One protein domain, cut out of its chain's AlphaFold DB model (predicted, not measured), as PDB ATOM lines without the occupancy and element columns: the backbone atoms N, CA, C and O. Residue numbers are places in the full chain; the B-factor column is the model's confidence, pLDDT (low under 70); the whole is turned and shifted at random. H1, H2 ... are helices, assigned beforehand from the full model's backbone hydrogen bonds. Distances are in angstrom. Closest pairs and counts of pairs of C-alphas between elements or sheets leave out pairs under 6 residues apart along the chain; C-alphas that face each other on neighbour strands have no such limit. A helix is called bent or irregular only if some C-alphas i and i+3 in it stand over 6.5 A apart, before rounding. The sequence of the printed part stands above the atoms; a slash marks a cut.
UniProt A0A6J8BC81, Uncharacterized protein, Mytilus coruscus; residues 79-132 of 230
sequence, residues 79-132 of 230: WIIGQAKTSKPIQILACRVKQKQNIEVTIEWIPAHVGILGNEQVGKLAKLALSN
ATOM      1  N   TRP A  79     143.066 151.850 119.870       75.62
ATOM      2  CA  TRP A  79     142.290 152.007 118.636       75.62
ATOM      3  C   TRP A  79     142.871 151.270 117.417       75.62
ATOM      4  O   TRP A  79     142.174 151.124 116.420       75.62
ATOM      5  N   ILE A  80     144.118 150.787 117.477       68.50
ATOM      6  CA  ILE A  80     144.717 149.933 116.430       68.50
ATOM      7  C   ILE A  80     144.360 148.458 116.653       68.50
ATOM      8  O   ILE A  80     144.350 147.660 115.715       68.50
ATOM      9  N   ILE A  81     144.056 148.082 117.898       68.00
ATOM     10  CA  ILE A  81     143.672 146.721 118.263       68.00
ATOM     11  C   ILE A  81     142.239 146.511 117.763       68.00
ATOM     12  O   ILE A  81     141.274 146.878 118.433       68.00
ATOM     13  N   GLY A  82     142.102 145.978 116.547       63.56
ATOM     14  CA  GLY A  82     140.802 145.705 115.938       63.56
ATOM     15  C   GLY A  82     139.902 144.855 116.843       63.56
ATOM     16  O   GLY A  82     140.380 144.113 117.703       63.56
ATOM     17  N   GLN A  83     138.585 144.931 116.629       58.16
ATOM     18  CA  GLN A  83     137.570 144.148 117.352       58.16
ATOM     19  C   GLN A  83     137.588 142.656 116.955       58.16
ATOM     20  O   GLN A  83     136.559 142.058 116.647       58.16
ATOM     21  N   ALA A  84     138.765 142.034 116.899       60.12
ATOM     22  CA  ALA A  84     138.886 140.629 116.559       60.12
ATOM     23  C   ALA A  84     138.287 139.757 117.677       60.12
ATOM     24  O   ALA A  84     138.372 140.078 118.863       60.12
ATOM     25  N   LYS A  85     137.720 138.607 117.292       65.12
ATOM     26  CA  LYS A  85     137.065 137.631 118.189       65.12
ATOM     27  C   LYS A  85     138.023 136.927 119.171       65.12
ATOM     28  O   LYS A  85     137.606 136.057 119.927       65.12
ATOM     29  N   THR A  86     139.313 137.253 119.132       71.56
ATOM     30  CA  THR A  86     140.382 136.603 119.904       71.56
ATOM     31  C   THR A  86     140.711 137.363 121.194       71.56
ATOM     32  O   THR A  86     140.173 138.432 121.476       71.56
ATOM     33  N   SER A  87     141.593 136.808 122.031       75.69
ATOM     34  CA  SER A  87     141.997 137.476 123.273       75.69
ATOM     35  C   SER A  87     142.938 138.665 123.010       75.69
ATOM     36  O   SER A  87     143.860 138.580 122.195       75.69
ATOM     37  N   LYS A  88     142.752 139.762 123.763       71.81
ATOM     38  CA  LYS A  88     143.580 140.985 123.679       71.81
ATOM     39  C   LYS A  88     145.099 140.723 123.720       71.81
ATOM     40  O   LYS A  88     145.811 141.347 122.938       71.81
ATOM     41  N   PRO A  89     145.639 139.824 124.575       77.94
ATOM     42  CA  PRO A  89     147.079 139.559 124.600       77.94
ATOM     43  C   PRO A  89     147.629 139.024 123.275       77.94
ATOM     44  O   PRO A  89     148.702 139.443 122.849       77.94
ATOM     45  N   ILE A  90     146.891 138.130 122.611       79.69
ATOM     46  CA  ILE A  90     147.317 137.526 121.340       79.69
ATOM     47  C   ILE A  90     147.278 138.577 120.223       79.69
ATOM     48  O   ILE A  90     148.201 138.655 119.417       79.69
ATOM     49  N   GLN A  91     146.267 139.450 120.227       77.00
ATOM     50  CA  GLN A  91     146.169 140.566 119.279       77.00
ATOM     51  C   GLN A  91     147.347 141.536 119.418       77.00
ATOM     52  O   GLN A  91     147.960 141.910 118.422       77.00
ATOM     53  N   ILE A  92     147.725 141.888 120.652       79.44
ATOM     54  CA  ILE A  92     148.891 142.745 120.917       79.44
ATOM     55  C   ILE A  92     150.176 142.106 120.372       79.44
ATOM     56  O   ILE A  92     151.017 142.809 119.812       79.44
ATOM     57  N   LEU A  93     150.345 140.786 120.515       81.06
ATOM     58  CA  LEU A  93     151.502 140.076 119.963       81.06
ATOM     59  C   LEU A  93     151.521 140.120 118.432       81.06
ATOM     60  O   LEU A  93     152.553 140.472 117.865       81.06
ATOM     61  N   ALA A  94     150.393 139.851 117.774       82.69
ATOM     62  CA  ALA A  94     150.278 139.942 116.318       82.69
ATOM     63  C   ALA A  94     150.601 141.358 115.805       82.69
ATOM     64  O   ALA A  94     151.404 141.515 114.886       82.69
ATOM     65  N   CYS A  95     150.071 142.402 116.455       80.00
ATOM     66  CA  CYS A  95     150.397 143.791 116.123       80.00
ATOM     67  C   CYS A  95     151.897 144.089 116.267       80.00
ATOM     68  O   CYS A  95     152.467 144.765 115.414       80.00
ATOM     69  N   ARG A  96     152.558 143.571 117.311       80.62
ATOM     70  CA  ARG A  96     154.007 143.751 117.506       80.62
ATOM     71  C   ARG A  96     154.830 143.059 116.424       80.62
ATOM     72  O   ARG A  96     155.824 143.627 115.983       80.62
ATOM     73  N   VAL A  97     154.431 141.855 116.008       84.75
ATOM     74  CA  VAL A  97     155.086 141.130 114.908       84.75
ATOM     75  C   VAL A  97     154.948 141.924 113.609       84.75
ATOM     76  O   VAL A  97     155.956 142.193 112.960       84.75
ATOM     77  N   LYS A  98     153.741 142.419 113.301       84.00
ATOM     78  CA  LYS A  98     153.498 143.270 112.126       84.00
ATOM     79  C   LYS A  98     154.346 144.543 112.148       84.00
ATOM     80  O   LYS A  98     155.017 144.839 111.170       84.00
ATOM     81  N   GLN A  99     154.392 145.261 113.269       82.19
ATOM     82  CA  GLN A  99     155.173 146.500 113.392       82.19
ATOM     83  C   GLN A  99     156.689 146.290 113.280       82.19
ATOM     84  O   GLN A  99     157.380 147.149 112.747       82.19
ATOM     85  N   LYS A 100     157.220 145.179 113.807       83.25
ATOM     86  CA  LYS A 100     158.669 144.927 113.823       83.25
ATOM     87  C   LYS A 100     159.200 144.255 112.568       83.25
ATOM     88  O   LYS A 100     160.341 144.503 112.200       83.25
ATOM     89  N   GLN A 101     158.425 143.345 111.991       84.88
ATOM     90  CA  GLN A 101     158.893 142.450 110.932       84.88
ATOM     91  C   GLN A 101     158.114 142.629 109.628       84.88
ATOM     92  O   GLN A 101     158.422 141.959 108.653       84.88
ATOM     93  N   ASN A 102     157.119 143.524 109.600       85.25
ATOM     94  CA  ASN A 102     156.202 143.703 108.473       85.25
ATOM     95  C   ASN A 102     155.516 142.391 108.039       85.25
ATOM     96  O   ASN A 102     155.224 142.184 106.865       85.25
ATOM     97  N   ILE A 103     155.276 141.491 108.998       88.12
ATOM     98  CA  ILE A 103     154.617 140.205 108.762       88.12
ATOM     99  C   ILE A 103     153.136 140.346 109.093       88.12
ATOM    100  O   ILE A 103     152.759 140.735 110.202       88.12
ATOM    101  N   GLU A 104     152.291 140.002 108.130       83.00
ATOM    102  CA  GLU A 104     150.860 139.876 108.355       83.00
ATOM    103  C   GLU A 104     150.555 138.559 109.074       83.00
ATOM    104  O   GLU A 104     150.939 137.482 108.624       83.00
ATOM    105  N   VAL A 105     149.884 138.653 110.224       83.88
ATOM    106  CA  VAL A 105     149.539 137.502 111.062       83.88
ATOM    107  C   VAL A 105     148.024 137.363 111.105       83.88
ATOM    108  O   VAL A 105     147.335 138.226 111.652       83.88
ATOM    109  N   THR A 106     147.513 136.258 110.572       80.50
ATOM    110  CA  THR A 106     146.118 135.841 110.725       80.50
ATOM    111  C   THR A 106     146.006 134.841 111.874       80.50
ATOM    112  O   THR A 106     146.873 133.992 112.076       80.50
ATOM    113  N   ILE A 107     144.956 134.974 112.688       80.06
ATOM    114  CA  ILE A 107     144.701 134.075 113.820       80.06
ATOM    115  C   ILE A 107     143.355 133.409 113.586       80.06
ATOM    116  O   ILE A 107     142.323 134.081 113.593       80.06
ATOM    117  N   GLU A 108     143.375 132.092 113.440       81.75
ATOM    118  CA  GLU A 108     142.184 131.279 113.232       81.75
ATOM    119  C   GLU A 108     141.976 130.324 114.403       81.75
ATOM    120  O   GLU A 108     142.926 129.813 115.002       81.75
ATOM    121  N   TRP A 109     140.712 130.106 114.761       84.19
ATOM    122  CA  TRP A 109     140.358 129.110 115.761       84.19
ATOM    123  C   TRP A 109     140.116 127.775 115.069       84.19
ATOM    124  O   TRP A 109     139.258 127.677 114.193       84.19
ATOM    125  N   ILE A 110     140.855 126.751 115.491       84.56
ATOM    126  CA  ILE A 110     140.742 125.396 114.958       84.56
ATOM    127  C   ILE A 110     140.113 124.515 116.045       84.56
ATOM    128  O   ILE A 110     140.633 124.490 117.167       84.56
ATOM    129  N   PRO A 111     139.021 123.782 115.756       85.12
ATOM    130  CA  PRO A 111     138.442 122.873 116.731       85.12
ATOM    131  C   PRO A 111     139.417 121.738 117.066       85.12
ATOM    132  O   PRO A 111     140.212 121.289 116.234       85.12
ATOM    133  N   ALA A 112     139.365 121.264 118.308       83.38
ATOM    134  CA  ALA A 112     140.158 120.116 118.727       83.38
ATOM    135  C   ALA A 112     139.628 118.825 118.079       83.38
ATOM    136  O   ALA A 112     138.425 118.686 117.875       83.38
ATOM    137  N   HIS A 113     140.525 117.867 117.815       83.31
ATOM    138  CA  HIS A 113     140.181 116.505 117.368       83.31
ATOM    139  C   HIS A 113     139.457 116.412 116.010       83.31
ATOM    140  O   HIS A 113     138.639 115.525 115.799       83.31
ATOM    141  N   VAL A 114     139.770 117.315 115.078       88.56
ATOM    142  CA  VAL A 114     139.146 117.370 113.738       88.56
ATOM    143  C   VAL A 114     139.885 116.503 112.703       88.56
ATOM    144  O   VAL A 114     139.528 116.507 111.532       88.56
ATOM    145  N   GLY A 115     140.942 115.770 113.078       87.69
ATOM    146  CA  GLY A 115     141.735 114.995 112.112       87.69
ATOM    147  C   GLY A 115     142.735 115.827 111.299       87.69
ATOM    148  O   GLY A 115     143.410 115.294 110.422       87.69
ATOM    149  N   ILE A 116     142.858 117.136 111.567       91.50
ATOM    150  CA  ILE A 116     143.852 117.990 110.901       91.50
ATOM    151  C   ILE A 116     145.237 117.603 111.414       91.50
ATOM    152  O   ILE A 116     145.597 117.912 112.553       91.50
ATOM    153  N   LEU A 117     146.023 116.971 110.542       92.44
ATOM    154  CA  LEU A 117     147.316 116.372 110.865       92.44
ATOM    155  C   LEU A 117     148.249 117.330 111.626       92.44
ATOM    156  O   LEU A 117     148.784 116.954 112.665       92.44
ATOM    157  N   GLY A 118     148.367 118.589 111.189       89.81
ATOM    158  CA  GLY A 118     149.189 119.597 111.872       89.81
ATOM    159  C   GLY A 118     148.688 119.961 113.278       89.81
ATOM    160  O   GLY A 118     149.484 120.048 114.212       89.81
ATOM    161  N   ASN A 119     147.372 120.108 113.470       91.19
ATOM    162  CA  ASN A 119     146.786 120.413 114.783       91.19
ATOM    163  C   ASN A 119     146.994 119.247 115.767       91.19
ATOM    164  O   ASN A 119     147.362 119.440 116.926       91.19
ATOM    165  N   GLU A 120     146.819 118.014 115.288       93.06
ATOM    166  CA  GLU A 120     147.046 116.818 116.098       93.06
ATOM    167  C   GLU A 120     148.519 116.612 116.445       93.06
ATOM    168  O   GLU A 120     148.836 116.249 117.579       93.06
ATOM    169  N   GLN A 121     149.423 116.858 115.494       93.38
ATOM    170  CA  GLN A 121     150.865 116.803 115.726       93.38
ATOM    171  C   GLN A 121     151.293 117.811 116.791       93.38
ATOM    172  O   GLN A 121     151.973 117.425 117.740       93.38
ATOM    173  N   VAL A 122     150.840 119.066 116.698       91.19
ATOM    174  CA  VAL A 122     151.125 120.093 117.713       91.19
ATOM    175  C   VAL A 122     150.598 119.666 119.084       91.19
ATOM    176  O   VAL A 122     151.320 119.766 120.075       91.19
ATOM    177  N   GLY A 123     149.383 119.114 119.155       91.50
ATOM    178  CA  GLY A 123     148.823 118.590 120.402       91.50
ATOM    179  C   GLY A 123     149.636 117.432 121.000       91.50
ATOM    180  O   GLY A 123     149.841 117.386 122.216       91.50
ATOM    181  N   LYS A 124     150.130 116.509 120.165       92.44
ATOM    182  CA  LYS A 124     151.011 115.405 120.587       92.44
ATOM    183  C   LYS A 124     152.352 115.938 121.099       92.44
ATOM    184  O   LYS A 124     152.754 115.578 122.203       92.44
ATOM    185  N   LEU A 125     152.997 116.835 120.356       90.69
ATOM    186  CA  LEU A 125     154.273 117.450 120.737       90.69
ATOM    187  C   LEU A 125     154.161 118.249 122.040       90.69
ATOM    188  O   LEU A 125     155.009 118.105 122.916       90.69
ATOM    189  N   ALA A 126     153.089 119.025 122.219       90.81
ATOM    190  CA  ALA A 126     152.853 119.775 123.452       90.81
ATOM    191  C   ALA A 126     152.720 118.858 124.682       90.81
ATOM    192  O   ALA A 126     153.197 119.203 125.760       90.81
ATOM    193  N   LYS A 127     152.112 117.672 124.530       90.88
ATOM    194  CA  LYS A 127     152.055 116.662 125.602       90.88
ATOM    195  C   LYS A 127     153.419 116.041 125.885       90.88
ATOM    196  O   LYS A 127     153.757 115.852 127.049       90.88
ATOM    197  N   LEU A 128     154.196 115.746 124.844       89.81
ATOM    198  CA  LEU A 128     155.554 115.218 124.998       89.81
ATOM    199  C   LEU A 128     156.454 116.214 125.740       89.81
ATOM    200  O   LEU A 128     157.170 115.818 126.653       89.81
ATOM    201  N   ALA A 129     156.331 117.510 125.442       89.12
ATOM    202  CA  ALA A 129     157.100 118.566 126.098       89.12
ATOM    203  C   ALA A 129     156.881 118.642 127.621       89.12
ATOM    204  O   ALA A 129     157.783 119.061 128.338       89.12
ATOM    205  N   LEU A 130     155.726 118.206 128.142       89.19
ATOM    206  CA  LEU A 130     155.484 118.143 129.593       89.19
ATOM    207  C   LEU A 130     156.342 117.087 130.301       89.19
ATOM    208  O   LEU A 130     156.528 117.179 131.510       89.19
ATOM    209  N   SER A 131     156.812 116.079 129.564       88.88
ATOM    210  CA  SER A 131     157.638 114.989 130.095       88.88
ATOM    211  C   SER A 131     159.137 115.281 129.982       88.88
ATOM    212  O   SER A 131     159.942 114.516 130.501       88.88
ATOM    213  N   ASN A 132     159.521 116.365 129.298       85.56
ATOM    214  CA  ASN A 132     160.917 116.758 129.165       85.56
ATOM    215  C   ASN A 132     161.383 117.502 130.424       85.56
ATOM    216  O   ASN A 132     160.821 118.530 130.797       85.56
TER     217      ASN A 132
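AT A GLANCE: This is residues 79 to 132 of the 230 residues of an uncharacterized protein of Mytilus coruscus (UniProt A0A6J8BC81). Two short helices stand well separated toward opposite ends of an elongated shape, like the two ends of a dumbbell, and one long link, residues 102 to 116, spans the open space between them. A lead-in without a named element, residues 79 to 87, loops round at the H1 end, and the far part of H2 with the last residues, 124 to 132, sticks out free at the other. The printed part has 54 residues with two named helices, H1 then H2, and no named strand; 27 of the 54 are in the helices, and the class is all helix. The whole is only just loose, close to extended, with a radius of gyration of the C-alphas of 14.6 A and spans of 39 by 25 by 18 A.

HOW THE PARTS SIT: Begin at the longest helix by residues, H1, residues 88 to 101. From its end, go along the long link of 15 residues to H2, residues 117 to 129. H1 and H2 are apart, with no C-alpha of the one within 8 A of the other. In both H1 and H2, every O i to N i+4 pair is within hydrogen-bond range. Residues 124 to 132, of which 124 to 129 belong to H2, stand free.

IN THESE COORDINATES: Find C-alpha 88 at (143.580, 140.985, 123.679); from there H1 runs 20.0 A to C-alpha 101 at (158.893, 142.450, 110.932). Look next at C-alpha 117, where H2 begins; it runs 18.2 A to C-alpha 129 at (157.100, 118.566, 126.098). Neither helix is bent.

THE WHOLE: The two C-alphas farthest apart are those of Trp 79 and Ser 131, 41.7 A. The printed part has no cut. Look at the B-factor column for the model's confidence: the mean pLDDT of the printed part is 82.5, and residues 80 to 85 are under 70.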